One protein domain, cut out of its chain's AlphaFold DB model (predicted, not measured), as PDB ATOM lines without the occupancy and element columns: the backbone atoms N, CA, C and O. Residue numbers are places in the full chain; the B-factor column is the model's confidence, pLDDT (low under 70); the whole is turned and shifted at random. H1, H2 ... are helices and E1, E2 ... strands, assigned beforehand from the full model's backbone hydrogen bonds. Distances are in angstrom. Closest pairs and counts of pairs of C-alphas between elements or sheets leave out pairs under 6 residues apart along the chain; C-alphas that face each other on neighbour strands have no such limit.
ATOM      1  N   ARG A  61     100.964  22.241 162.192       92.00
ATOM      2  CA  ARG A  61      99.673  22.808 161.780       92.00
ATOM      3  C   ARG A  61      99.222  22.104 160.491       92.00
ATOM      4  O   ARG A  61     100.055  21.974 159.588       92.00
ATOM      5  N   PRO A  62      97.965  21.637 160.405       93.62
ATOM      6  CA  PRO A  62      97.433  21.076 159.171       93.62
ATOM      7  C   PRO A  62      97.415  22.134 158.067       93.62
ATOM      8  O   PRO A  62      97.256  23.328 158.321       93.62
ATOM      9  N   SER A  63      97.615  21.691 156.840       94.00
ATOM     10  CA  SER A  63      97.573  22.503 155.633       94.00
ATOM     11  C   SER A  63      96.155  22.557 155.073       94.00
ATOM     12  O   SER A  63      95.460  21.547 155.026       94.00
ATOM     13  N   MET A  64      95.723  23.740 154.648       94.94
ATOM     14  CA  MET A  64      94.415  23.946 154.031       94.94
ATOM     15  C   MET A  64      94.581  24.768 152.764       94.94
ATOM     16  O   MET A  64      95.350  25.729 152.742       94.94
ATOM     17  N   SER A  65      93.842  24.423 151.721       95.06
ATOM     18  CA  SER A  65      93.684  25.288 150.556       95.06
ATOM     19  C   SER A  65      92.292  25.911 150.535       95.06
ATOM     20  O   SER A  65      91.313  25.233 150.824       95.06
ATOM     21  N   LEU A  66      92.218  27.201 150.216       95.38
ATOM     22  CA  LEU A  66      90.985  27.977 150.125       95.38
ATOM     23  C   LEU A  66      90.869  28.533 148.707       95.38
ATOM     24  O   LEU A  66      91.697  29.347 148.295       95.38
ATOM     25  N   SER A  67      89.868  28.083 147.963       93.50
ATOM     26  CA  SER A  67      89.555  28.563 146.620       93.50
ATOM     27  C   SER A  67      88.473  29.637 146.670       93.50
ATOM     28  O   SER A  67      87.402  29.423 147.240       93.50
ATOM     29  N   LEU A  68      88.756  30.785 146.052       93.31
ATOM     30  CA  LEU A  68      87.766  31.830 145.813       93.31
ATOM     31  C   LEU A  68      87.092  31.619 144.447       93.31
ATOM     32  O   LEU A  68      87.778  31.286 143.473       93.31
ATOM     33  N   PRO A  69      85.776  31.871 144.334       90.06
ATOM     34  CA  PRO A  69      85.073  31.706 143.075       90.06
ATOM     35  C   PRO A  69      85.504  32.785 142.075       90.06
ATOM     36  O   PRO A  69      85.832  33.900 142.488       90.06
ATOM     37  N   PRO A  70      85.436  32.520 140.756       85.81
ATOM     38  CA  PRO A  70      85.759  33.502 139.721       85.81
ATOM     39  C   PRO A  70      85.027  34.832 139.870       85.81
ATOM     40  O   PRO A  70      85.578  35.869 139.525       85.81
ATOM     41  N   THR A  71      83.809  34.799 140.403       86.00
ATOM     42  CA  THR A  71      82.910  35.940 140.606       86.00
ATOM     43  C   THR A  71      83.224  36.753 141.868       86.00
ATOM     44  O   THR A  71      82.546  37.742 142.144       86.00
ATOM     45  N   PHE A  72      84.248  36.371 142.642       88.25
ATOM     46  CA  PHE A  72      84.661  37.094 143.841       88.25
ATOM     47  C   PHE A  72      85.150  38.506 143.489       88.25
ATOM     48  O   PHE A  72      86.237  38.698 142.937       88.25
ATOM     49  N   ALA A  73      84.347  39.511 143.840       86.88
ATOM     50  CA  ALA A  73      84.707  40.909 143.661       86.88
ATOM     51  C   ALA A  73      85.702  41.340 144.746       86.88
ATOM     52  O   ALA A  73      85.439  41.204 145.939       86.88
ATOM     53  N   ARG A  74      86.843  41.903 144.337       88.88
ATOM     54  CA  ARG A  74      87.895  42.391 145.246       88.88
ATOM     55  C   ARG A  74      87.597  43.808 145.758       88.88
ATOM     56  O   ARG A  74      88.452  44.685 145.665       88.88
ATOM     57  N   THR A  75      86.381  44.030 146.257       87.00
ATOM     58  CA  THR A  75      85.986  45.305 146.878       87.00
ATOM     59  C   THR A  75      86.640  45.448 148.258       87.00
ATOM     60  O   THR A  75      86.949  44.432 148.894       87.00
ATOM     61  N   PRO A  76      86.832  46.672 148.787       87.75
ATOM     62  CA  PRO A  76      87.417  46.880 150.116       87.75
ATOM     63  C   PRO A  76      86.694  46.097 151.219       87.75
ATOM     64  O   PRO A  76      87.329  45.500 152.093       87.75
ATOM     65  N   ARG A  77      85.360  46.029 151.134       85.56
ATOM     66  CA  ARG A  77      84.519  45.255 152.049       85.56
ATOM     67  C   ARG A  77      84.802  43.760 151.951       85.56
ATOM     68  O   ARG A  77      85.097  43.139 152.972       85.56
ATOM     69  N   ALA A  78      84.778  43.192 150.747       87.88
ATOM     70  CA  ALA A  78      85.063  41.773 150.555       87.88
ATOM     71  C   ALA A  78      86.473  41.396 151.010       87.88
ATOM     72  O   ALA A  78      86.673  40.362 151.649       87.88
ATOM     73  N   MET A  79      87.434  42.285 150.776       91.62
ATOM     74  CA  MET A  79      88.800  42.134 151.258       91.62
ATOM     75  C   MET A  79      88.897  42.179 152.784       91.62
ATOM     76  O   MET A  79      89.641  41.393 153.365       91.62
ATOM     77  N   SER A  80      88.131  43.045 153.454       91.06
ATOM     78  CA  SER A  80      88.100  43.098 154.921       91.06
ATOM     79  C   SER A  80      87.571  41.801 155.541       91.06
ATOM     80  O   SER A  80      88.121  41.314 156.528       91.06
ATOM     81  N   ILE A  81      86.560  41.201 154.916       90.06
ATOM     82  CA  ILE A  81      85.948  39.951 155.361       90.06
ATOM     83  C   ILE A  81      86.897  38.776 155.117       90.06
ATOM     84  O   ILE A  81      87.146  37.984 156.024       90.06
ATOM     85  N   LEU A  82      87.507  38.717 153.930       94.06
ATOM     86  CA  LEU A  82      88.524  37.720 153.609       94.06
ATOM     87  C   LEU A  82      89.709  37.783 154.583       94.06
ATOM     88  O   LEU A  82      90.184  36.742 155.027       94.06
ATOM     89  N   ARG A  83      90.169  38.987 154.959       95.19
ATOM     90  CA  ARG A  83      91.232  39.166 155.963       95.19
ATOM     91  C   ARG A  83      90.859  38.560 157.311       95.19
ATOM     92  O   ARG A  83      91.686  37.863 157.886       95.19
ATOM     93  N   ARG A  84      89.638  38.801 157.802       93.56
ATOM     94  CA  ARG A  84      89.162  38.234 159.078       93.56
ATOM     95  C   ARG A  84      89.102  36.712 159.014       93.56
ATOM     96  O   ARG A  84      89.706  36.058 159.855       93.56
ATOM     97  N   LEU A  85      88.502  36.161 157.955       94.50
ATOM     98  CA  LEU A  85      88.476  34.714 157.735       94.50
ATOM     99  C   LEU A  85      89.896  34.124 157.738       94.50
ATOM    100  O   LEU A  85      90.155  33.116 158.388       94.50
ATOM    101  N   LEU A  86      90.838  34.743 157.022       96.50
ATOM    102  CA  LEU A  86      92.220  34.266 156.968       96.50
ATOM    103  C   LEU A  86      92.946  34.403 158.310       96.50
ATOM    104  O   LEU A  86      93.753  33.530 158.623       96.50
ATOM    105  N   ALA A  87      92.669  35.438 159.105       95.56
ATOM    106  CA  ALA A  87      93.220  35.579 160.453       95.56
ATOM    107  C   ALA A  87      92.774  34.410 161.347       95.56
ATOM    108  O   ALA A  87      93.609  33.728 161.944       95.56
ATOM    109  N   ASP A  88      91.475  34.101 161.340       95.12
ATOM    110  CA  ASP A  88      90.904  33.014 162.142       95.12
ATOM    111  C   ASP A  88      91.440  31.643 161.697       95.12
ATOM    112  O   ASP A  88      91.866  30.817 162.512       95.12
ATOM    113  N   LEU A  89      91.502  31.404 160.383       95.88
ATOM    114  CA  LEU A  89      91.991  30.139 159.839       95.88
ATOM    115  C   LEU A  89      93.504  29.970 160.012       95.88
ATOM    116  O   LEU A  89      93.962  28.873 160.331       95.88
ATOM    117  N   SER A  90      94.308  31.015 159.821       95.94
ATOM    118  CA  SER A  90      95.777  30.911 159.866       95.94
ATOM    119  C   SER A  90      96.338  30.687 161.276       95.94
ATOM    120  O   SER A  90      97.424  30.112 161.435       95.94
ATOM    121  N   ALA A  91      95.570  31.017 162.319       94.62
ATOM    122  CA  ALA A  91      95.875  30.623 163.693       94.62
ATOM    123  C   ALA A  91      95.948  29.090 163.855       94.62
ATOM    124  O   ALA A  91      96.726  28.561 164.659       94.62
ATOM    125  N   VAL A  92      95.163  28.368 163.055       95.00
ATOM    126  CA  VAL A  92      94.913  26.930 163.188       95.00
ATOM    127  C   VAL A  92      95.563  26.125 162.057       95.00
ATOM    128  O   VAL A  92      96.053  25.013 162.290       95.00
ATOM    129  N   TYR A  93      95.626  26.705 160.861       95.31
ATOM    130  CA  TYR A  93      96.001  26.063 159.609       95.31
ATOM    131  C   TYR A  93      97.141  26.788 158.897       95.31
ATOM    132  O   TYR A  93      97.357  27.985 159.060       95.31
ATOM    133  N   VAL A  94      97.854  26.062 158.041       95.31
ATOM    134  CA  VAL A  94      98.730  26.652 157.026       95.31
ATOM    135  C   VAL A  94      97.905  26.847 155.757       95.31
ATOM    136  O   VAL A  94      97.712  25.900 154.993       95.31
ATOM    137  N   VAL A  95      97.390  28.061 155.557       96.12
ATOM    138  CA  VAL A  95      96.428  28.364 154.487       96.12
ATOM    139  C   VAL A  95      97.135  28.689 153.170       96.12
ATOM    140  O   VAL A  95      98.084  29.470 153.136       96.12
ATOM    141  N   THR A  96      96.657  28.095 152.079       95.31
ATOM    142  CA  THR A  96      97.020  28.436 150.698       95.31
ATOM    143  C   THR A  96      95.801  29.016 149.999       95.31
ATOM    144  O   THR A  96      94.807  28.317 149.821       95.31
ATOM    145  N   LEU A  97      95.865  30.291 149.622       95.50
ATOM    146  CA  LEU A  97      94.763  31.003 148.982       95.50
ATOM    147  C   LEU A  97      94.882  30.880 147.462       95.50
ATOM    148  O   LEU A  97      95.886  31.292 146.885       95.50
ATOM    149  N   ILE A  98      93.846  30.360 146.814       93.25
ATOM    150  CA  ILE A  98      93.743  30.280 145.357       93.25
ATOM    151  C   ILE A  98      92.730  31.328 144.914       93.25
ATOM    152  O   ILE A  98      91.523  31.172 145.099       93.25
ATOM    153  N   SER A  99      93.232  32.426 144.362       92.31
ATOM    154  CA  SER A  99      92.408  33.526 143.879       92.31
ATOM    155  C   SER A  99      92.147  33.375 142.379       92.31
ATOM    156  O   SER A  99      93.066  33.023 141.627       92.31
ATOM    157  N   PRO A 100      90.941  33.722 141.894       89.25
ATOM    158  CA  PRO A 100      90.743  33.961 140.471       89.25
ATOM    159  C   PRO A 100      91.629  35.110 140.000       89.25
ATOM    160  O   PRO A 100      92.050  35.933 140.835       89.25
ATOM    161  N   PRO A 101      91.908  35.184 138.687       84.50
ATOM    162  CA  PRO A 101      92.475  36.392 138.117       84.50
ATOM    163  C   PRO A 101      91.602  37.583 138.530       84.50
ATOM    164  O   PRO A 101      90.391  37.423 138.732       84.50
ATOM    165  N   PRO A 102      92.194  38.773 138.713       80.62
ATOM    166  CA  PRO A 102      91.386  39.966 138.861       80.62
ATOM    167  C   PRO A 102      90.467  39.986 137.652       80.62
ATOM    168  O   PRO A 102      90.944  39.889 136.520       80.62
ATOM    169  N   GLN A 103      89.157  40.045 137.887       72.12
ATOM    170  CA  GLN A 103      88.250  40.344 136.800       72.12
ATOM    171  C   GLN A 103      88.641  41.747 136.358       72.12
ATOM    172  O   GLN A 103      88.230  42.737 136.963       72.12
ATOM    173  N   HIS A 104      89.523  41.828 135.352       50.88
ATOM    174  CA  HIS A 104      89.677  43.027 134.560       50.88
ATOM    175  C   HIS A 104      88.257  43.460 134.298       50.88
ATOM    176  O   HIS A 104      87.426  42.622 133.941       50.88
ATOM    177  N   GLY A 145      89.773  48.464 142.234       61.44
ATOM    178  CA  GLY A 145      89.877  47.094 142.709       61.44
ATOM    179  C   GLY A 145      91.302  46.553 142.564       61.44
ATOM    180  O   GLY A 145      92.064  46.937 141.673       61.44
ATOM    181  N   ILE A 146      91.670  45.633 143.454       72.19
ATOM    182  CA  ILE A 146      93.005  45.028 143.500       72.19
ATOM    183  C   ILE A 146      93.289  44.289 142.180       72.19
ATOM    184  O   ILE A 146      92.862  43.148 141.985       72.19
ATOM    185  N   ALA A 147      94.038  44.930 141.283       77.44
ATOM    186  CA  ALA A 147      94.223  44.498 139.896       77.44
ATOM    187  C   ALA A 147      95.292  43.410 139.694       77.44
ATOM    188  O   ALA A 147      95.504  42.962 138.573       77.44
ATOM    189  N   SER A 148      95.990  42.970 140.745       85.50
ATOM    190  CA  SER A 148      97.018  41.928 140.632       85.50
ATOM    191  C   SER A 148      97.088  41.047 141.876       85.50
ATOM    192  O   SER A 148      96.627  41.413 142.954       85.50
ATOM    193  N   VAL A 149      97.666  39.856 141.734       88.06
ATOM    194  CA  VAL A 149      97.917  38.940 142.862       88.06
ATOM    195  C   VAL A 149      98.951  39.495 143.824       88.06
ATOM    196  O   VAL A 149      98.830  39.280 145.021       88.06
ATOM    197  N   ALA A 150      99.950  40.217 143.314       89.50
ATOM    198  CA  ALA A 150     100.937  40.874 144.160       89.50
ATOM    199  C   ALA A 150     100.258  41.919 145.052       89.50
ATOM    200  O   ALA A 150     100.484  41.930 146.255       89.50
ATOM    201  N   ALA A 151      99.342  42.715 144.490       90.75
ATOM    202  CA  ALA A 151      98.538  43.653 145.265       90.75
ATOM    203  C   ALA A 151      97.599  42.933 146.252       90.75
ATOM    204  O   ALA A 151      97.406  43.407 147.368       90.75
ATOM    205  N   LEU A 152      97.058  41.763 145.885       92.56
ATOM    206  CA  LEU A 152      96.265  40.936 146.798       92.56
ATOM    207  C   LEU A 152      97.113  40.432 147.971       92.56
ATOM    208  O   LEU A 152      96.714  40.596 149.118       92.56
ATOM    209  N   ALA A 153      98.284  39.864 147.700       94.25
ATOM    210  CA  ALA A 153      99.211  39.381 148.715       94.25
ATOM    211  C   ALA A 153      99.672  40.515 149.643       94.25
ATOM    212  O   ALA A 153      99.586  40.371 150.859       94.25
ATOM    213  N   GLU A 154     100.037  41.666 149.076       94.50
ATOM    214  CA  GLU A 154     100.402  42.870 149.827       94.50
ATOM    215  C   GLU A 154      99.249  43.336 150.724       94.50
ATOM    216  O   GLU A 154      99.448  43.650 151.892       94.50
ATOM    217  N   SER A 155      98.010  43.303 150.223       94.62
ATOM    218  CA  SER A 155      96.833  43.663 151.019       94.62
ATOM    219  C   SER A 155      96.558  42.694 152.177       94.62
ATOM    220  O   SER A 155      95.809  43.043 153.087       94.62
ATOM    221  N   LEU A 156      97.123  41.486 152.152       96.19
ATOM    222  CA  LEU A 156      96.961  40.455 153.179       96.19
ATOM    223  C   LEU A 156      98.187  40.349 154.097       96.19
ATOM    224  O   LEU A 156      98.229  39.462 154.946       96.19
ATOM    225  N   LYS A 157      99.181  41.232 153.947       95.81
ATOM    226  CA  LYS A 157     100.439  41.153 154.699       95.81
ATOM    227  C   LYS A 157     100.284  41.287 156.207       95.81
ATOM    228  O   LYS A 157     101.063  40.690 156.942       95.81
ATOM    229  N   ASP A 158      99.281  42.048 156.631       96.75
ATOM    230  CA  ASP A 158      99.014  42.361 158.034       96.75
ATOM    231  C   ASP A 158      98.119  41.301 158.704       96.75
ATOM    232  O   ASP A 158      97.686  41.477 159.838       96.75
ATOM    233  N   VAL A 159      97.792  40.206 158.003       97.19
ATOM    234  CA  VAL A 159      97.013  39.101 158.569       97.19
ATOM    235  C   VAL A 159      97.944  38.193 159.373       97.19
ATOM    236  O   VAL A 159      98.766  37.466 158.814       97.19
ATOM    237  N   ASP A 160      97.789  38.221 160.696       96.00
ATOM    238  CA  ASP A 160      98.609  37.450 161.629       96.00
ATOM    239  C   ASP A 160      98.643  35.957 161.286       96.00
ATOM    240  O   ASP A 160      97.627  35.274 161.299       96.00
ATOM    241  N   GLY A 161      99.839  35.425 161.024       93.62
ATOM    242  CA  GLY A 161     100.047  34.002 160.743       93.62
ATOM    243  C   GLY A 161      99.784  33.574 159.296       93.62
ATOM    244  O   GLY A 161     100.067  32.419 158.958       93.62
ATOM    245  N   PHE A 162      99.308  34.472 158.431       96.31
ATOM    246  CA  PHE A 162      99.156  34.202 157.004       96.31
ATOM    247  C   PHE A 162     100.482  34.387 156.249       96.31
ATOM    248  O   PHE A 162     101.209  35.358 156.438       96.31
ATOM    249  N   ASP A 163     100.804  33.446 155.359       95.00
ATOM    250  CA  ASP A 163     102.011  33.492 154.528       95.00
ATOM    251  C   ASP A 163     101.647  33.945 153.110       95.00
ATOM    252  O   ASP A 163     101.072  33.190 152.323       95.00
ATOM    253  N   GLN A 164     102.023  35.177 152.764       94.50
ATOM    254  CA  GLN A 164     101.755  35.794 151.459       94.50
ATOM    255  C   GLN A 164     102.310  34.993 150.275       94.50
ATOM    256  O   GLN A 164     101.774  35.064 149.170       94.50
ATOM    257  N   ARG A 165     103.353  34.179 150.490       92.31
ATOM    258  CA  ARG A 165     103.929  33.307 149.450       92.31
ATOM    259  C   ARG A 165     102.983  32.173 149.048       92.31
ATOM    260  O   ARG A 165     103.278  31.422 148.121       92.31
ATOM    261  N   ARG A 166     101.864  32.022 149.762       93.00
ATOM    262  CA  ARG A 166     100.829  31.013 149.535       93.00
ATOM    263  C   ARG A 166      99.590  31.568 148.841       93.00
ATOM    264  O   ARG A 166      98.566  30.891 148.824       93.00
ATOM    265  N   VAL A 167      99.674  32.769 148.271       93.62
ATOM    266  CA  VAL A 167      98.648  33.306 147.373       93.62
ATOM    267  C   VAL A 167      98.974  32.883 145.942       93.62
ATOM    268  O   VAL A 167     100.055  33.167 145.432       93.62
ATOM    269  N   LEU A 168      98.042  32.183 145.301       91.19
ATOM    270  CA  LEU A 168      98.210  31.575 143.982       91.19
ATOM    271  C   LEU A 168      97.054  31.995 143.068       91.19
ATOM    272  O   LEU A 168      95.947  32.262 143.532       91.19
ATOM    273  N   GLU A 169      97.311  32.070 141.763       89.06
ATOM    274  CA  GLU A 169      96.355  32.577 140.769       89.06
ATOM    275  C   GLU A 169      96.070  31.557 139.685       89.06
ATOM    276  O   GLU A 169      96.995  31.131 138.998       89.06
ATOM    277  N   TYR A 170      94.792  31.225 139.495       80.94
ATOM    278  CA  TYR A 170      94.336  30.141 138.617       80.94
ATOM    279  C   TYR A 170      94.960  30.119 137.217       80.94
ATOM    280  O   TYR A 170      95.314  29.050 136.716       80.94
ATOM    281  N   GLU A 171      95.091  31.276 136.569       80.31
ATOM    282  CA  GLU A 171      95.502  31.332 135.164       80.31
ATOM    283  C   GLU A 171      97.002  31.133 134.958       80.31
ATOM    284  O   GLU A 171      97.419  30.629 133.906       80.31
ATOM    285  N   LYS A 172      97.812  31.465 135.972       79.38
ATOM    286  CA  LYS A 172      99.266  31.339 135.897       79.38
ATOM    287  C   LYS A 172      99.679  29.866 135.869       79.38
ATOM    288  O   LYS A 172      99.062  29.049 136.551       79.38
ATOM    289  N   PRO A 173     100.755  29.497 135.151       74.50
ATOM    290  CA  PRO A 173     101.283  28.129 135.167       74.50
ATOM    291  C   PRO A 173     101.539  27.610 136.590       74.50
ATOM    292  O   PRO A 173     101.213  26.468 136.913       74.50
ATOM    293  N   GLU A 174     102.039  28.484 137.464       70.94
ATOM    294  CA  GLU A 174     102.233  28.225 138.894       70.94
ATOM    295  C   GLU A 174     100.916  27.896 139.603       70.94
ATOM    296  O   GLU A 174     100.871  26.981 140.420       70.94
ATOM    297  N   GLY A 175      99.830  28.586 139.250       68.12
ATOM    298  CA  GLY A 175      98.486  28.333 139.751       68.12
ATOM    299  C   GLY A 175      97.842  27.066 139.199       68.12
ATOM    300  O   GLY A 175      97.188  26.328 139.933       68.12
ATOM    301  N   ARG A 176      98.098  26.715 137.939       71.69
ATOM    302  CA  ARG A 176      97.652  25.424 137.385       71.69
ATOM    303  C   ARG A 176      98.286  24.253 138.136       71.69
ATOM    304  O   ARG A 176      97.616  23.265 138.424       71.69
ATOM    305  N   MET A 177      99.552  24.404 138.527       71.69
ATOM    306  CA  MET A 177     100.247  23.465 139.413       71.69
ATOM    307  C   MET A 177      99.859  23.642 140.888       71.69
ATOM    308  O   MET A 177      99.995  22.706 141.679       71.69
ATOM    309  N   SER A 178      99.351  24.818 141.271       67.50
ATOM    310  CA  SER A 178      98.870  25.088 142.625       67.50
ATOM    311  C   SER A 178      97.678  24.240 142.994       67.50
ATOM    312  O   SER A 178      97.599  23.839 144.145       67.50
ATOM    313  N   LEU A 179      96.823  23.886 142.029       68.50
ATOM    314  CA  LEU A 179      95.759  22.923 142.268       68.50
ATOM    315  C   LEU A 179      96.362  21.605 142.760       68.50
ATOM    316  O   LEU A 179      95.946  21.106 143.788       68.50
ATOM    317  N   GLY A 180      97.434  21.109 142.139       74.38
ATOM    318  CA  GLY A 180      98.165  19.931 142.622       74.38
ATOM    319  C   GLY A 180      98.738  20.073 144.043       74.38
ATOM    320  O   GLY A 180      98.804  19.094 144.780       74.38
ATOM    321  N   ARG A 181      99.123  21.285 144.463       70.94
ATOM    322  CA  ARG A 181      99.596  21.557 145.836       70.94
ATOM    323  C   ARG A 181      98.451  21.707 146.835       70.94
ATOM    324  O   ARG A 181      98.553  21.227 147.956       70.94
ATOM    325  N   ALA A 182      97.365  22.344 146.418       71.25
ATOM    326  CA  ALA A 182      96.108  22.425 147.142       71.25
ATOM    327  C   ALA A 182      95.532  21.025 147.372       71.25
ATOM    328  O   ALA A 182      95.077  20.714 148.464       71.25
ATOM    329  N   LEU A 183      95.678  20.155 146.373       71.88
ATOM    330  CA  LEU A 183      95.356  18.738 146.439       71.88
ATOM    331  C   LEU A 183      96.192  17.963 147.455       71.88
ATOM    332  O   LEU A 183      95.733  16.947 147.955       71.88
ATOM    333  N   ALA A 184      97.402  18.432 147.755       85.06
ATOM    334  CA  ALA A 184      98.263  17.851 148.777       85.06
ATOM    335  C   ALA A 184      98.015  18.441 150.178       85.06
ATOM    336  O   ALA A 184      98.743  18.098 151.110       85.06
ATOM    337  N   CYS A 185      97.049  19.356 150.323       90.38
ATOM    338  CA  CYS A 185      96.640  19.861 151.627       90.38
ATOM    339  C   CYS A 185      95.753  18.840 152.346       90.38
ATOM    340  O   CYS A 185      95.063  18.053 151.705       90.38
ATOM    341  N   ASP A 186      95.732  18.910 153.676       91.88
ATOM    342  CA  ASP A 186      94.893  18.049 154.522       91.88
ATOM    343  C   ASP A 186      93.392  18.346 154.339       91.88
ATOM    344  O   ASP A 186      92.544  17.512 154.651       91.88
ATOM    345  N   ALA A 187      93.063  19.544 153.841       92.69
ATOM    346  CA  ALA A 187      91.723  19.896 153.399       92.69
ATOM    347  C   ALA A 187      91.721  20.930 152.268       92.69
ATOM    348  O   ALA A 187      92.634  21.757 152.131       92.69
ATOM    349  N   HIS A 188      90.632  20.920 151.505       94.00
ATOM    350  CA  HIS A 188      90.303  21.951 150.529       94.00
ATOM    351  C   HIS A 188      88.936  22.557 150.820       94.00
ATOM    352  O   HIS A 188      87.971  21.829 151.037       94.00
ATOM    353  N   VAL A 189      88.863  23.883 150.794       94.81
ATOM    354  CA  VAL A 189      87.634  24.657 150.941       94.81
ATOM    355  C   VAL A 189      87.356  25.362 149.623       94.81
ATOM    356  O   VAL A 189      88.153  26.189 149.180       94.81
ATOM    357  N   GLU A 190      86.217  25.054 149.022       92.56
ATOM    358  CA  GLU A 190      85.704  25.761 147.855       92.56
ATOM    359  C   GLU A 190      84.593  26.714 148.290       92.56
ATOM    360  O   GLU A 190      83.600  26.290 148.885       92.56
ATOM    361  N   VAL A 191      84.781  28.008 148.022       92.75
ATOM    362  CA  VAL A 191      83.802  29.039 148.371       92.75
ATOM    363  C   VAL A 191      82.831  29.242 147.214       92.75
ATOM    364  O   VAL A 191      83.220  29.609 146.108       92.75
ATOM    365  N   LEU A 192      81.546  29.058 147.492       90.00
ATOM    366  CA  LEU A 192      80.443  29.385 146.603       90.00
ATOM    367  C   LEU A 192      79.807  30.686 147.081       90.00
ATOM    368  O   LEU A 192      79.345  30.782 148.216       90.00
ATOM    369  N   LEU A 193      79.759  31.685 146.206       87.75
ATOM    370  CA  LEU A 193      79.001  32.903 146.463       87.75
ATOM    371  C   LEU A 193      77.648  32.792 145.779       87.75
ATOM    372  O   LEU A 193      77.577  32.621 144.561       87.75
ATOM    373  N   GLN A 194      76.570  32.919 146.549       83.00
ATOM    374  CA  GLN A 194      75.248  33.077 145.967       83.00
ATOM    375  C   GLN A 194      75.163  34.468 145.354       83.00
ATOM    376  O   GLN A 194      74.981  35.449 146.072       83.00
ATOM    377  N   GLN A 195      75.265  34.558 144.028       73.50
ATOM    378  CA  GLN A 195      74.784  35.748 143.344       73.50
ATOM    379  C   GLN A 195      73.300  35.884 143.692       73.50
ATOM    380  O   GLN A 195      72.537  34.938 143.473       73.50
ATOM    381  N   GLN A 196      72.871  37.033 144.231       64.31
ATOM    382  CA  GLN A 196      71.462  37.390 144.139       64.31
ATOM    383  C   GLN A 196      71.171  37.497 142.645       64.31
ATOM    384  O   GLN A 196      71.310  38.554 142.032       64.31
ATOM    385  N   GLN A 197      70.774  36.381 142.028       60.34
ATOM    386  CA  GLN A 197      69.961  36.439 140.833       60.34
ATOM    387  C   GLN A 197      68.826  37.340 141.252       60.34
ATOM    388  O   GLN A 197      68.058  36.950 142.130       60.34
ATOM    389  N   GLN A 239      64.366  25.357 126.362       78.44
ATOM    390  CA  GLN A 239      64.448  24.990 127.785       78.44
ATOM    391  C   GLN A 239      64.940  23.550 127.980       78.44
ATOM    392  O   GLN A 239      65.722  23.288 128.890       78.44
ATOM    393  N   ARG A 240      64.529  22.618 127.107       74.62
ATOM    394  CA  ARG A 240      65.026  21.230 127.133       74.62
ATOM    395  C   ARG A 240      66.503  21.125 126.756       74.62
ATOM    396  O   ARG A 240      67.208  20.311 127.343       74.62
ATOM    397  N   GLU A 241      66.960  21.899 125.775       80.50
ATOM    398  CA  GLU A 241      68.377  21.946 125.390       80.50
ATOM    399  C   GLU A 241      69.227  22.563 126.510       80.50
ATOM    400  O   GLU A 241      70.215  21.948 126.907       80.50
ATOM    401  N   LYS A 242      68.768  23.664 127.124       76.38
ATOM    402  CA  LYS A 242      69.429  24.273 128.287       76.38
ATOM    403  C   LYS A 242      69.554  23.302 129.470       76.38
ATOM    404  O   LYS A 242      70.646  23.105 129.984       76.38
ATOM    405  N   ALA A 243      68.477  22.603 129.837       73.12
ATOM    406  CA  ALA A 243      68.515  21.630 130.935       73.12
ATOM    407  C   ALA A 243      69.507  20.470 130.693       73.12
ATOM    408  O   ALA A 243      70.083  19.931 131.638       73.12
ATOM    409  N   LYS A 244      69.723  20.072 129.430       79.69
ATOM    410  CA  LYS A 244      70.735  19.059 129.077       79.69
ATOM    411  C   LYS A 244      72.159  19.599 129.210       79.69
ATOM    412  O   LYS A 244      73.043  18.848 129.622       79.69
ATOM    413  N   GLU A 245      72.377  20.858 128.845       81.19
ATOM    414  CA  GLU A 245      73.669  21.531 128.980       81.19
ATOM    415  C   GLU A 245      74.041  21.721 130.455       81.19
ATOM    416  O   GLU A 245      75.110  21.273 130.874       81.19
ATOM    417  N   ASP A 246      73.109  22.238 131.259       76.44
ATOM    418  CA  ASP A 246      73.282  22.438 132.703       76.44
ATOM    419  C   ASP A 246      73.604  21.106 133.408       76.44
ATOM    420  O   ASP A 246      74.559  21.003 134.183       76.44
ATOM    421  N   GLY A 247      72.892  20.027 133.051       79.06
ATOM    422  CA  GLY A 247      73.162  18.689 133.582       79.06
ATOM    423  C   GLY A 247      74.527  18.113 133.177       79.06
ATOM    424  O   GLY A 247      75.097  17.306 133.911       79.06
ATOM    425  N   SER A 248      75.078  18.509 132.025       84.75
ATOM    426  CA  SER A 248      76.427  18.115 131.592       84.75
ATOM    427  C   SER A 248      77.506  18.860 132.381       84.75
ATOM    428  O   SER A 248      78.473  18.246 132.840       84.75
ATOM    429  N   SER A 249      77.320  20.165 132.587       79.88
ATOM    430  CA  SER A 249      78.225  21.010 133.373       79.88
ATOM    431  C   SER A 249      78.277  20.575 134.836       79.88
ATOM    432  O   SER A 249      79.370  20.378 135.366       79.88
ATOM    433  N   LEU A 250      77.121  20.298 135.451       81.75
ATOM    434  CA  LEU A 250      77.052  19.801 136.827       81.75
ATOM    435  C   LEU A 250      77.789  18.466 136.987       81.75
ATOM    436  O   LEU A 250      78.554  18.294 137.930       81.75
ATOM    437  N   LYS A 251      77.633  17.532 136.039       84.25
ATOM    438  CA  LYS A 251      78.349  16.244 136.070       84.25
ATOM    439  C   LYS A 251      79.861  16.402 135.934       84.25
ATOM    440  O   LYS A 251      80.609  15.697 136.608       84.25
ATOM    441  N   LYS A 252      80.329  17.303 135.063       85.50
ATOM    442  CA  LYS A 252      81.766  17.595 134.930       85.50
ATOM    443  C   LYS A 252      82.325  18.191 136.219       85.50
ATOM    444  O   LYS A 252      83.402  17.790 136.649       85.50
ATOM    445  N   TYR A 253      81.574  19.098 136.835       81.00
ATOM    446  CA  TYR A 253      81.932  19.710 138.108       81.00
ATOM    447  C   TYR A 253      81.973  18.678 139.246       81.00
ATOM    448  O   TYR A 253      82.977  18.576 139.944       81.00
ATOM    449  N   GLN A 254      80.959  17.812 139.343       82.25
ATOM    450  CA  GLN A 254      80.936  16.676 140.273       82.25
ATOM    451  C   GLN A 254      82.143  15.757 140.107       82.25
ATOM    452  O   GLN A 254      82.799  15.417 141.088       82.25
ATOM    453  N   LEU A 255      82.478  15.393 138.868       86.12
ATOM    454  CA  LEU A 255      83.642  14.559 138.590       86.12
ATOM    455  C   LEU A 255      84.946  15.244 139.027       86.12
ATOM    456  O   LEU A 255      85.827  14.585 139.580       86.12
ATOM    457  N   GLY A 256      85.067  16.554 138.794       82.19
ATOM    458  CA  GLY A 256      86.198  17.354 139.261       82.19
ATOM    459  C   GLY A 256      86.318  17.338 140.783       82.19
ATOM    460  O   GLY A 256      87.395  17.061 141.310       82.19
ATOM    461  N   LEU A 257      85.207  17.533 141.494       79.44
ATOM    462  CA  LEU A 257      85.189  17.523 142.955       79.44
ATOM    463  C   LEU A 257      85.434  16.143 143.560       79.44
ATOM    464  O   LEU A 257      86.122  16.032 144.570       79.44
ATOM    465  N   GLU A 258      84.965  15.067 142.930       82.12
ATOM    466  CA  GLU A 258      85.320  13.712 143.356       82.12
ATOM    467  C   GLU A 258      86.819  13.437 143.220       82.12
ATOM    468  O   GLU A 258      87.416  12.795 144.090       82.12
ATOM    469  N   GLN A 259      87.438  13.897 142.130       84.69
ATOM    470  CA  GLN A 259      88.888  13.805 141.960       84.69
ATOM    471  C   GLN A 259      89.604  14.629 143.029       84.69
ATOM    472  O   GLN A 259      90.568  14.149 143.626       84.69
ATOM    473  N   LEU A 260      89.081  15.821 143.321       80.75
ATOM    474  CA  LEU A 260      89.609  16.706 144.346       80.75
ATOM    475  C   LEU A 260      89.558  16.065 145.735       80.75
ATOM    476  O   LEU A 260      90.560  16.028 146.449       80.75
ATOM    477  N   ARG A 261      88.419  15.466 146.083       83.94
ATOM    478  CA  ARG A 261      88.204  14.731 147.332       83.94
ATOM    479  C   ARG A 261      89.157  13.550 147.473       83.94
ATOM    480  O   ARG A 261      89.727  13.337 148.538       83.94
ATOM    481  N   LYS A 262      89.333  12.763 146.406       83.38
ATOM    482  CA  LYS A 262      90.241  11.601 146.409       83.38
ATOM    483  C   LYS A 262      91.687  11.993 146.711       83.38
ATOM    484  O   LYS A 262      92.427  11.151 147.206       83.38
ATOM    485  N   ALA A 263      92.070  13.232 146.419       80.69
ATOM    486  CA  ALA A 263      93.412  13.730 146.665       80.69
ATOM    487  C   ALA A 263      93.558  14.476 148.008       80.69
ATOM    488  O   ALA A 263      94.548  14.255 148.693       80.69
ATOM    489  N   THR A 264      92.566  15.277 148.415       77.69
ATOM    490  CA  THR A 264      92.628  16.154 149.612       77.69
ATOM    491  C   THR A 264      92.168  15.498 150.912       77.69
ATOM    492  O   THR A 264      92.365  16.058 151.982       77.69
ATOM    493  N   GLY A 265      91.525  14.328 150.852       79.25
ATOM    494  CA  GLY A 265      90.958  13.647 152.022       79.25
ATOM    495  C   GLY A 265      89.648  14.279 152.503       79.25
ATOM    496  O   GLY A 265      88.633  13.583 152.573       79.25
ATOM    497  N   VAL A 266      89.649  15.589 152.772       86.94
ATOM    498  CA  VAL A 266      88.471  16.367 153.182       86.94
ATOM    499  C   VAL A 266      88.207  17.500 152.194       86.94
ATOM    500  O   VAL A 266      89.019  18.410 152.027       86.94
ATOM    501  N   LEU A 267      87.022  17.464 151.584       87.88
ATOM    502  CA  LEU A 267      86.506  18.547 150.755       87.88
ATOM    503  C   LEU A 267      85.405  19.286 151.513       87.88
ATOM    504  O   LEU A 267      84.430  18.673 151.946       87.88
ATOM    505  N   VAL A 268      85.543  20.597 151.651       89.81
ATOM    506  CA  VAL A 268      84.521  21.468 152.223       89.81
ATOM    507  C   VAL A 268      83.965  22.363 151.126       89.81
ATOM    508  O   VAL A 268      84.713  23.076 150.465       89.81
ATOM    509  N   VAL A 269      82.649  22.336 150.950       90.69
ATOM    510  CA  VAL A 269      81.926  23.265 150.078       90.69
ATOM    511  C   VAL A 269      81.265  24.296 150.979       90.69
ATOM    512  O   VAL A 269      80.368  23.956 151.751       90.69
ATOM    513  N   LEU A 270      81.742  25.536 150.911       91.50
ATOM    514  CA  LEU A 270      81.297  26.635 151.758       91.50
ATOM    515  C   LEU A 270      80.442  27.605 150.942       91.50
ATOM    516  O   LEU A 270      80.969  28.324 150.099       91.50
ATOM    517  N   ALA A 271      79.139  27.651 151.200       89.50
ATOM    518  CA  ALA A 271      78.225  28.576 150.546       89.50
ATOM    519  C   ALA A 271      77.971  29.817 151.408       89.50
ATOM    520  O   ALA A 271      77.581  29.712 152.571       89.50
ATOM    521  N   LEU A 272      78.178  30.993 150.819       86.56
ATOM    522  CA  LEU A 272      78.084  32.297 151.474       86.56
ATOM    523  C   LEU A 272      77.199  33.242 150.652       86.56
ATOM    524  O   LEU A 272      77.105  33.127 149.426       86.56
ATOM    525  N   ALA A 273      76.553  34.193 151.325       82.81
ATOM    526  CA  ALA A 273      75.805  35.254 150.655       82.81
ATOM    527  C   ALA A 273      76.749  36.192 149.873       82.81
ATOM    528  O   ALA A 273      77.887  36.435 150.292       82.81
ATOM    529  N   SER A 274      76.284  36.735 148.740       79.44
ATOM    530  CA  SER A 274      77.037  37.752 147.994       79.44
ATOM    531  C   SER A 274      77.306  38.981 148.860       79.44
ATOM    532  O   SER A 274      76.432  39.494 149.557       79.44
ATOM    533  N   LEU A 275      78.533  39.489 148.769       71.31
ATOM    534  CA  LEU A 275      78.977  40.681 149.488       71.31
ATOM    535  C   LEU A 275      78.590  41.994 148.791       71.31
ATOM    536  O   LEU A 275      78.813  43.059 149.359       71.31
ATOM    537  N   GLN A 276      78.027  41.931 147.579       68.88
ATOM    538  CA  GLN A 276      77.724  43.114 146.761       68.88
ATOM    539  C   GLN A 276      76.442  43.856 147.192       68.88
ATOM    540  O   GLN A 276      76.310  45.049 146.933       68.88
ATOM    541  N   ASP A 277      75.503  43.193 147.874       57.12
ATOM    542  CA  ASP A 277      74.154  43.748 148.080       57.12
ATOM    543  C   ASP A 277      74.014  44.677 149.290       57.12
ATOM    544  O   ASP A 277      73.114  45.521 149.349       57.12
ATOM    545  N   ALA A 278      74.897  44.556 150.276       54.84
ATOM    546  CA  ALA A 278      74.713  45.264 151.535       54.84
ATOM    547  C   ALA A 278      75.035  46.769 151.451       54.84
ATOM    548  O   ALA A 278      74.592  47.516 152.317       54.84
ATOM    549  N   GLU A 308      75.817  29.194 134.756       70.31
ATOM    550  CA  GLU A 308      76.229  29.315 136.143       70.31
ATOM    551  C   GLU A 308      75.432  28.291 136.947       70.31
ATOM    552  O   GLU A 308      74.198  28.274 136.916       70.31
ATOM    553  N   LEU A 309      76.152  27.373 137.588       76.06
ATOM    554  CA  LEU A 309      75.536  26.340 138.401       76.06
ATOM    555  C   LEU A 309      74.937  26.991 139.643       76.06
ATOM    556  O   LEU A 309      75.608  27.726 140.363       76.06
ATOM    557  N   ASP A 310      73.669  26.694 139.886       84.50
ATOM    558  CA  ASP A 310      72.953  27.148 141.068       84.50
ATOM    559  C   ASP A 310      73.604  26.554 142.336       84.50
ATOM    560  O   ASP A 310      73.721  25.323 142.433       84.50
ATOM    561  N   PRO A 311      74.029  27.381 143.313       85.12
ATOM    562  CA  PRO A 311      74.596  26.904 144.570       85.12
ATOM    563  C   PRO A 311      73.717  25.873 145.282       85.12
ATOM    564  O   PRO A 311      74.253  24.935 145.867       85.12
ATOM    565  N   ASP A 312      72.385  25.980 145.187       87.50
ATOM    566  CA  ASP A 312      71.468  25.002 145.787       87.50
ATOM    567  C   ASP A 312      71.605  23.613 145.155       87.50
ATOM    568  O   ASP A 312      71.597  22.593 145.849       87.50
ATOM    569  N   GLN A 313      71.793  23.560 143.835       86.88
ATOM    570  CA  GLN A 313      72.012  22.304 143.117       86.88
ATOM    571  C   GLN A 313      73.366  21.695 143.473       86.88
ATOM    572  O   GLN A 313      73.472  20.475 143.610       86.88
ATOM    573  N   ILE A 314      74.391  22.534 143.653       86.12
ATOM    574  CA  ILE A 314      75.713  22.092 144.092       86.12
ATOM    575  C   ILE A 314      75.617  21.510 145.507       86.12
ATOM    576  O   ILE A 314      75.964  20.349 145.716       86.12
ATOM    577  N   LEU A 315      75.086  22.262 146.473       89.06
ATOM    578  CA  LEU A 315      74.951  21.804 147.858       89.06
ATOM    579  C   LEU A 315      74.104  20.530 147.961       89.06
ATOM    580  O   LEU A 315      74.491  19.588 148.657       89.06
ATOM    581  N   GLY A 316      72.987  20.468 147.230       89.12
ATOM    582  CA  GLY A 316      72.130  19.287 147.168       89.12
ATOM    583  C   GLY A 316      72.849  18.064 146.598       89.12
ATOM    584  O   GLY A 316      72.691  16.963 147.120       89.12
ATOM    585  N   ALA A 317      73.694  18.250 145.580       86.88
ATOM    586  CA  ALA A 317      74.479  17.169 144.995       86.88
ATOM    587  C   ALA A 317      75.564  16.611 145.931       86.88
ATOM    588  O   ALA A 317      75.929  15.444 145.798       86.88
ATOM    589  N   PHE A 318      76.092  17.425 146.851       86.69
ATOM    590  CA  PHE A 318      77.214  17.039 147.714       86.69
ATOM    591  C   PHE A 318      76.831  16.613 149.126       86.69
ATOM    592  O   PHE A 318      77.669  16.041 149.822       86.69
ATOM    593  N   ARG A 319      75.581  16.843 149.540       89.44
ATOM    594  CA  ARG A 319      75.108  16.568 150.903       89.44
ATOM    595  C   ARG A 319      75.384  15.136 151.373       89.44
ATOM    596  O   ARG A 319      75.757  14.939 152.525       89.44
ATOM    597  N   ASP A 320      75.249  14.170 150.469       86.88
ATOM    598  CA  ASP A 320      75.365  12.741 150.782       86.88
ATOM    599  C   ASP A 320      76.690  12.122 150.309       86.88
ATOM    600  O   ASP A 320      76.869  10.904 150.364       86.88
ATOM    601  N   VAL A 321      77.643  12.933 149.833       84.62
ATOM    602  CA  VAL A 321      78.921  12.427 149.322       84.62
ATOM    603  C   VAL A 321      79.884  12.182 150.493       84.62
ATOM    604  O   VAL A 321      80.288  13.129 151.171       84.62
ATOM    605  N   PRO A 322      80.334  10.932 150.733       85.00
ATOM    606  CA  PRO A 322      81.243  10.636 151.838       85.00
ATOM    607  C   PRO A 322      82.547  11.427 151.722       85.00
ATOM    608  O   PRO A 322      83.140  11.460 150.645       85.00
ATOM    609  N   GLY A 323      83.007  12.029 152.822       84.81
ATOM    610  CA  GLY A 323      84.226  12.851 152.858       84.81
ATOM    611  C   GLY A 323      84.047  14.289 152.358       84.81
ATOM    612  O   GLY A 323      85.015  15.049 152.357       84.81
ATOM    613  N   VAL A 324      82.829  14.671 151.960       90.19
ATOM    614  CA  VAL A 324      82.472  16.059 151.655       90.19
ATOM    615  C   VAL A 324      81.687  16.643 152.825       90.19
ATOM    616  O   VAL A 324      80.823  15.986 153.408       90.19
ATOM    617  N   LYS A 325      82.015  17.876 153.207       93.00
ATOM    618  CA  LYS A 325      81.271  18.659 154.194       93.00
ATOM    619  C   LYS A 325      80.700  19.883 153.503       93.00
ATOM    620  O   LYS A 325      81.442  20.665 152.924       93.00
ATOM    621  N   THR A 326      79.390  20.044 153.560       92.81
ATOM    622  CA  THR A 326      78.722  21.255 153.095       92.81
ATOM    623  C   THR A 326      78.478  22.166 154.291       92.81
ATOM    624  O   THR A 326      77.961  21.726 155.318       92.81
ATOM    625  N   ILE A 327      78.891  23.423 154.173       93.31
ATOM    626  CA  ILE A 327      78.608  24.478 155.143       93.31
ATOM    627  C   ILE A 327      77.800  25.531 154.396       93.31
ATOM    628  O   ILE A 327      78.279  26.094 153.413       93.31
ATOM    629  N   ASP A 328      76.569  25.764 154.835       92.44
ATOM    630  CA  ASP A 328      75.679  26.753 154.238       92.44
ATOM    631  C   ASP A 328      75.447  27.891 155.229       92.44
ATOM    632  O   ASP A 328      74.640  27.763 156.147       92.44
ATOM    633  N   CYS A 329      76.163  29.000 155.038       89.56
ATOM    634  CA  CYS A 329      75.995  30.213 155.839       89.56
ATOM    635  C   CYS A 329      75.241  31.302 155.067       89.56
ATOM    636  O   CYS A 329      75.333  32.476 155.416       89.56
ATOM    637  N   ARG A 330      74.500  30.965 154.003       87.38
ATOM    638  CA  ARG A 330      73.771  31.975 153.210       87.38
ATOM    639  C   ARG A 330      72.654  32.659 153.999       87.38
ATOM    640  O   ARG A 330      72.295  33.786 153.678       87.38
ATOM    641  N   GLY A 331      72.126  31.999 155.033       83.31
ATOM    642  CA  GLY A 331      71.137  32.582 155.948       83.31
ATOM    643  C   GLY A 331      71.712  33.633 156.906       83.31
ATOM    644  O   GLY A 331      70.952  34.436 157.443       83.31
ATOM    645  N   ALA A 332      73.032  33.649 157.098       83.50
ATOM    646  CA  ALA A 332      73.727  34.609 157.940       83.50
ATOM    647  C   ALA A 332      74.300  35.732 157.062       83.50
ATOM    648  O   ALA A 332      75.222  35.537 156.266       83.50
ATOM    649  N   TYR A 333      73.714  36.922 157.167       77.06
ATOM    650  CA  TYR A 333      74.069  38.050 156.311       77.06
ATOM    651  C   TYR A 333      75.355  38.743 156.772       77.06
ATOM    652  O   TYR A 333      75.619  38.902 157.962       77.06
ATOM    653  N   GLY A 334      76.131  39.227 155.802       79.94
ATOM    654  CA  GLY A 334      77.306  40.054 156.061       79.94
ATOM    655  C   GLY A 334      78.398  39.320 156.838       79.94
ATOM    656  O   GLY A 334      78.739  38.184 156.525       79.94
ATOM    657  N   ASP A 335      78.972  39.996 157.830       82.00
ATOM    658  CA  ASP A 335      80.166  39.534 158.544       82.00
ATOM    659  C   ASP A 335      79.893  38.310 159.438       82.00
ATOM    660  O   ASP A 335      80.804  37.521 159.693       82.00
ATOM    661  N   GLU A 336      78.648  38.126 159.891       87.56
ATOM    662  CA  GLU A 336      78.276  37.030 160.791       87.56
ATOM    663  C   GLU A 336      78.384  35.666 160.109       87.56
ATOM    664  O   GLU A 336      78.962  34.750 160.688       87.56
ATOM    665  N   GLY A 337      77.938  35.542 158.854       88.00
ATOM    666  CA  GLY A 337      78.015  34.271 158.127       88.00
ATOM    667  C   GLY A 337      79.446  33.822 157.843       88.00
ATOM    668  O   GLY A 337      79.748  32.629 157.878       88.00
ATOM    669  N   TRP A 338      80.359  34.771 157.631       86.94
ATOM    670  CA  TRP A 338      81.783  34.477 157.455       86.94
ATOM    671  C   TRP A 338      82.459  34.066 158.760       86.94
ATOM    672  O   TRP A 338      83.297  33.167 158.753       86.94
ATOM    673  N   LYS A 339      82.077  34.690 159.878       90.44
ATOM    674  CA  LYS A 339      82.549  34.294 161.206       90.44
ATOM    675  C   LYS A 339      82.050  32.896 161.573       90.44
ATOM    676  O   LYS A 339      82.841  32.051 161.974       90.44
ATOM    677  N   GLU A 340      80.763  32.630 161.365       92.31
ATOM    678  CA  GLU A 340      80.170  31.313 161.599       92.31
ATOM    679  C   GLU A 340      80.852  30.238 160.737       92.31
ATOM    680  O   GLU A 340      81.194  29.159 161.223       92.31
ATOM    681  N   ALA A 341      81.141  30.559 159.471       92.19
ATOM    682  CA  ALA A 341      81.912  29.689 158.590       92.19
ATOM    683  C   ALA A 341      83.326  29.414 159.127       92.19
ATOM    684  O   ALA A 341      83.776  28.266 159.098       92.19
ATOM    685  N   ALA A 342      84.025  30.438 159.626       92.75
ATOM    686  CA  ALA A 342      85.350  30.290 160.222       92.75
ATOM    687  C   ALA A 342      85.311  29.372 161.453       92.75
ATOM    688  O   ALA A 342      86.094  28.425 161.534       92.75
ATOM    689  N   ASP A 343      84.353  29.588 162.359       93.06
ATOM    690  CA  ASP A 343      84.164  28.778 163.565       93.06
ATOM    691  C   ASP A 343      83.873  27.309 163.214       93.06
ATOM    692  O   ASP A 343      84.475  26.390 163.782       93.06
ATOM    693  N   MET A 344      83.013  27.066 162.217       93.00
ATOM    694  CA  MET A 344      82.740  25.718 161.713       93.00
ATOM    695  C   MET A 344      83.987  25.063 161.108       93.00
ATOM    696  O   MET A 344      84.282  23.905 161.416       93.00
ATOM    697  N   LEU A 345      84.753  25.792 160.288       93.31
ATOM    698  CA  LEU A 345      85.999  25.295 159.699       93.31
ATOM    699  C   LEU A 345      87.032  24.947 160.776       93.31
ATOM    700  O   LEU A 345      87.636  23.879 160.713       93.31
ATOM    701  N   VAL A 346      87.194  25.788 161.799       91.88
ATOM    702  CA  VAL A 346      88.075  25.515 162.944       91.88
ATOM    703  C   VAL A 346      87.606  24.283 163.722       91.88
ATOM    704  O   VAL A 346      88.427  23.435 164.088       91.88
ATOM    705  N   GLY A 347      86.295  24.136 163.930       90.88
ATOM    706  CA  GLY A 347      85.697  22.975 164.589       90.88
ATOM    707  C   GLY A 347      85.978  21.659 163.858       90.88
ATOM    708  O   GLY A 347      86.276  20.645 164.502       90.88
ATOM    709  N   LEU A 348      85.984  21.680 162.519       88.69
ATOM    710  CA  LEU A 348      86.270  20.502 161.694       88.69
ATOM    711  C   LEU A 348      87.658  19.909 161.962       88.69
ATOM    712  O   LEU A 348      87.800  18.689 161.882       88.69
ATOM    713  N   ARG A 349      88.652  20.714 162.375       83.69
ATOM    714  CA  ARG A 349      89.999  20.226 162.731       83.69
ATOM    715  C   ARG A 349      89.974  19.058 163.710       83.69
ATOM    716  O   ARG A 349      90.809  18.160 163.621       83.69
TER     717      ARG A 349
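AT A GLANCE: This is residues 61 to 104, 145 to 197, 239 to 278 and 308 to 349 of the 353 residues of an uncharacterized protein of Acaromyces ingoldii (UniProt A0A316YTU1). What is the first picture? A strongly twisted wall of six strands forms the middle of the domain, with helices covering both of its faces in three layers: H1, H2 and H6 over one face, H3, H4 and H5 over the other. The long helix H4 slants away from the sheet, and its residues 239 to 245 stick out free. What makes it up? The printed part has 179 residues with six named helices and six named strands, in the order E1 H1 E2 H2 E3 H3 E4 H4 E5 H5 E6 H6; the sheet, E3 E2 E1 E4 E5 E6, is parallel throughout, and the class is mixed. How large is it? It is compact, with a radius of gyration of the C-alphas of 15.8 A and spans of 50 by 35 by 34 A.

HOW THE PARTS SIT: Which strands are neighbours? E1, residues 63 to 67, is parallel to E2, residues 94 to 99, with N 66 and O 96 2.8 A apart, and to E4, residues 187 to 194, with N 67 and O 189 2.8 A apart. The edge strand E3, residues 167 to 169, is parallel to E2, with N 168 and O 97 2.8 A apart. E5, residues 266 to 273, is parallel to E4, with N 190 and O 268 2.9 A apart, and to the edge strand E6, residues 324 to 328, with N 325 and O 267 2.8 A apart; these pairs are within hydrogen-bond range. What is on one face? H1, residues 76 to 90, runs along E2 at 10 degrees on the local plane, and E1, H1, E2 are a strand-helix-strand unit, two parallel neighbour strands with a helix between, its crossover right-handed. On the same face are H2, residues 149 to 155, over E3, its closest C-alphas to that strand being Ala 153 and Val 167 at 6.2 A, and H6, residues 335 to 349, over E5 and only just over E6, on which 3 of its C-alphas fall. H1 and H6 touch, closest at the C-alphas of Leu 85 and Ala 342, 6.0 A, at a shallow tilt of 21 degrees, the same way. What is on the opposite face? H3, residues 173 to 182, is over E3 and E2 at a height over the sheet of 9.0 A; E3, H3, E4 are a split strand-helix-strand unit, with E2 and E1 between its strands, its crossover right-handed. H4, residues 239 to 264, and H5, residues 311 to 318, are both over E5, at heights of 12.2 A and 8.9 A. H4 and H5 are close but not clearly touching, the closest C-alphas being Leu 250 and Ile 314 at 7.7 A, at a steep tilt of 53 degrees. How do the helix backbones run? Every O i to N i+4 pair is within hydrogen-bond range in H1, H2, H4 and H5, against 5 of 6 in H3 and 10 of 11 in H6.

IN THESE COORDINATES: Where does the first element begin? E1 begins at C-alpha 63, (97.573, 22.503, 155.633), and measures 13.5 A; H1 then measures 20.5 A and E2 16.1 A. Which elements are longest? H4 measures 36.7 A from C-alpha 239 at (64.448, 24.990, 127.785), E4 22.4 A and E5 22.9 A. Where does the last element end? H6, 22.1 A long, ends at C-alpha 349, (89.999, 20.226, 162.731).

THE WHOLE: Which C-alphas are farthest apart? Those of Asp 160 and Arg 240, at 50.8 A. Where is the printed part cut? Residues 105 to 144, 198 to 238 and 279 to 307 are not printed, with C-alpha gaps of 9.1 A, 18.2 A and 22.2 A. Which link is long, and where is confidence low? Of the links printed whole, H2 to E3 is long, with 11 residues. The mean pLDDT of the printed part is 85.7, and residues 104, 145, 175, 178 to 179, 196 to 197 and 276 to 278 are under 70.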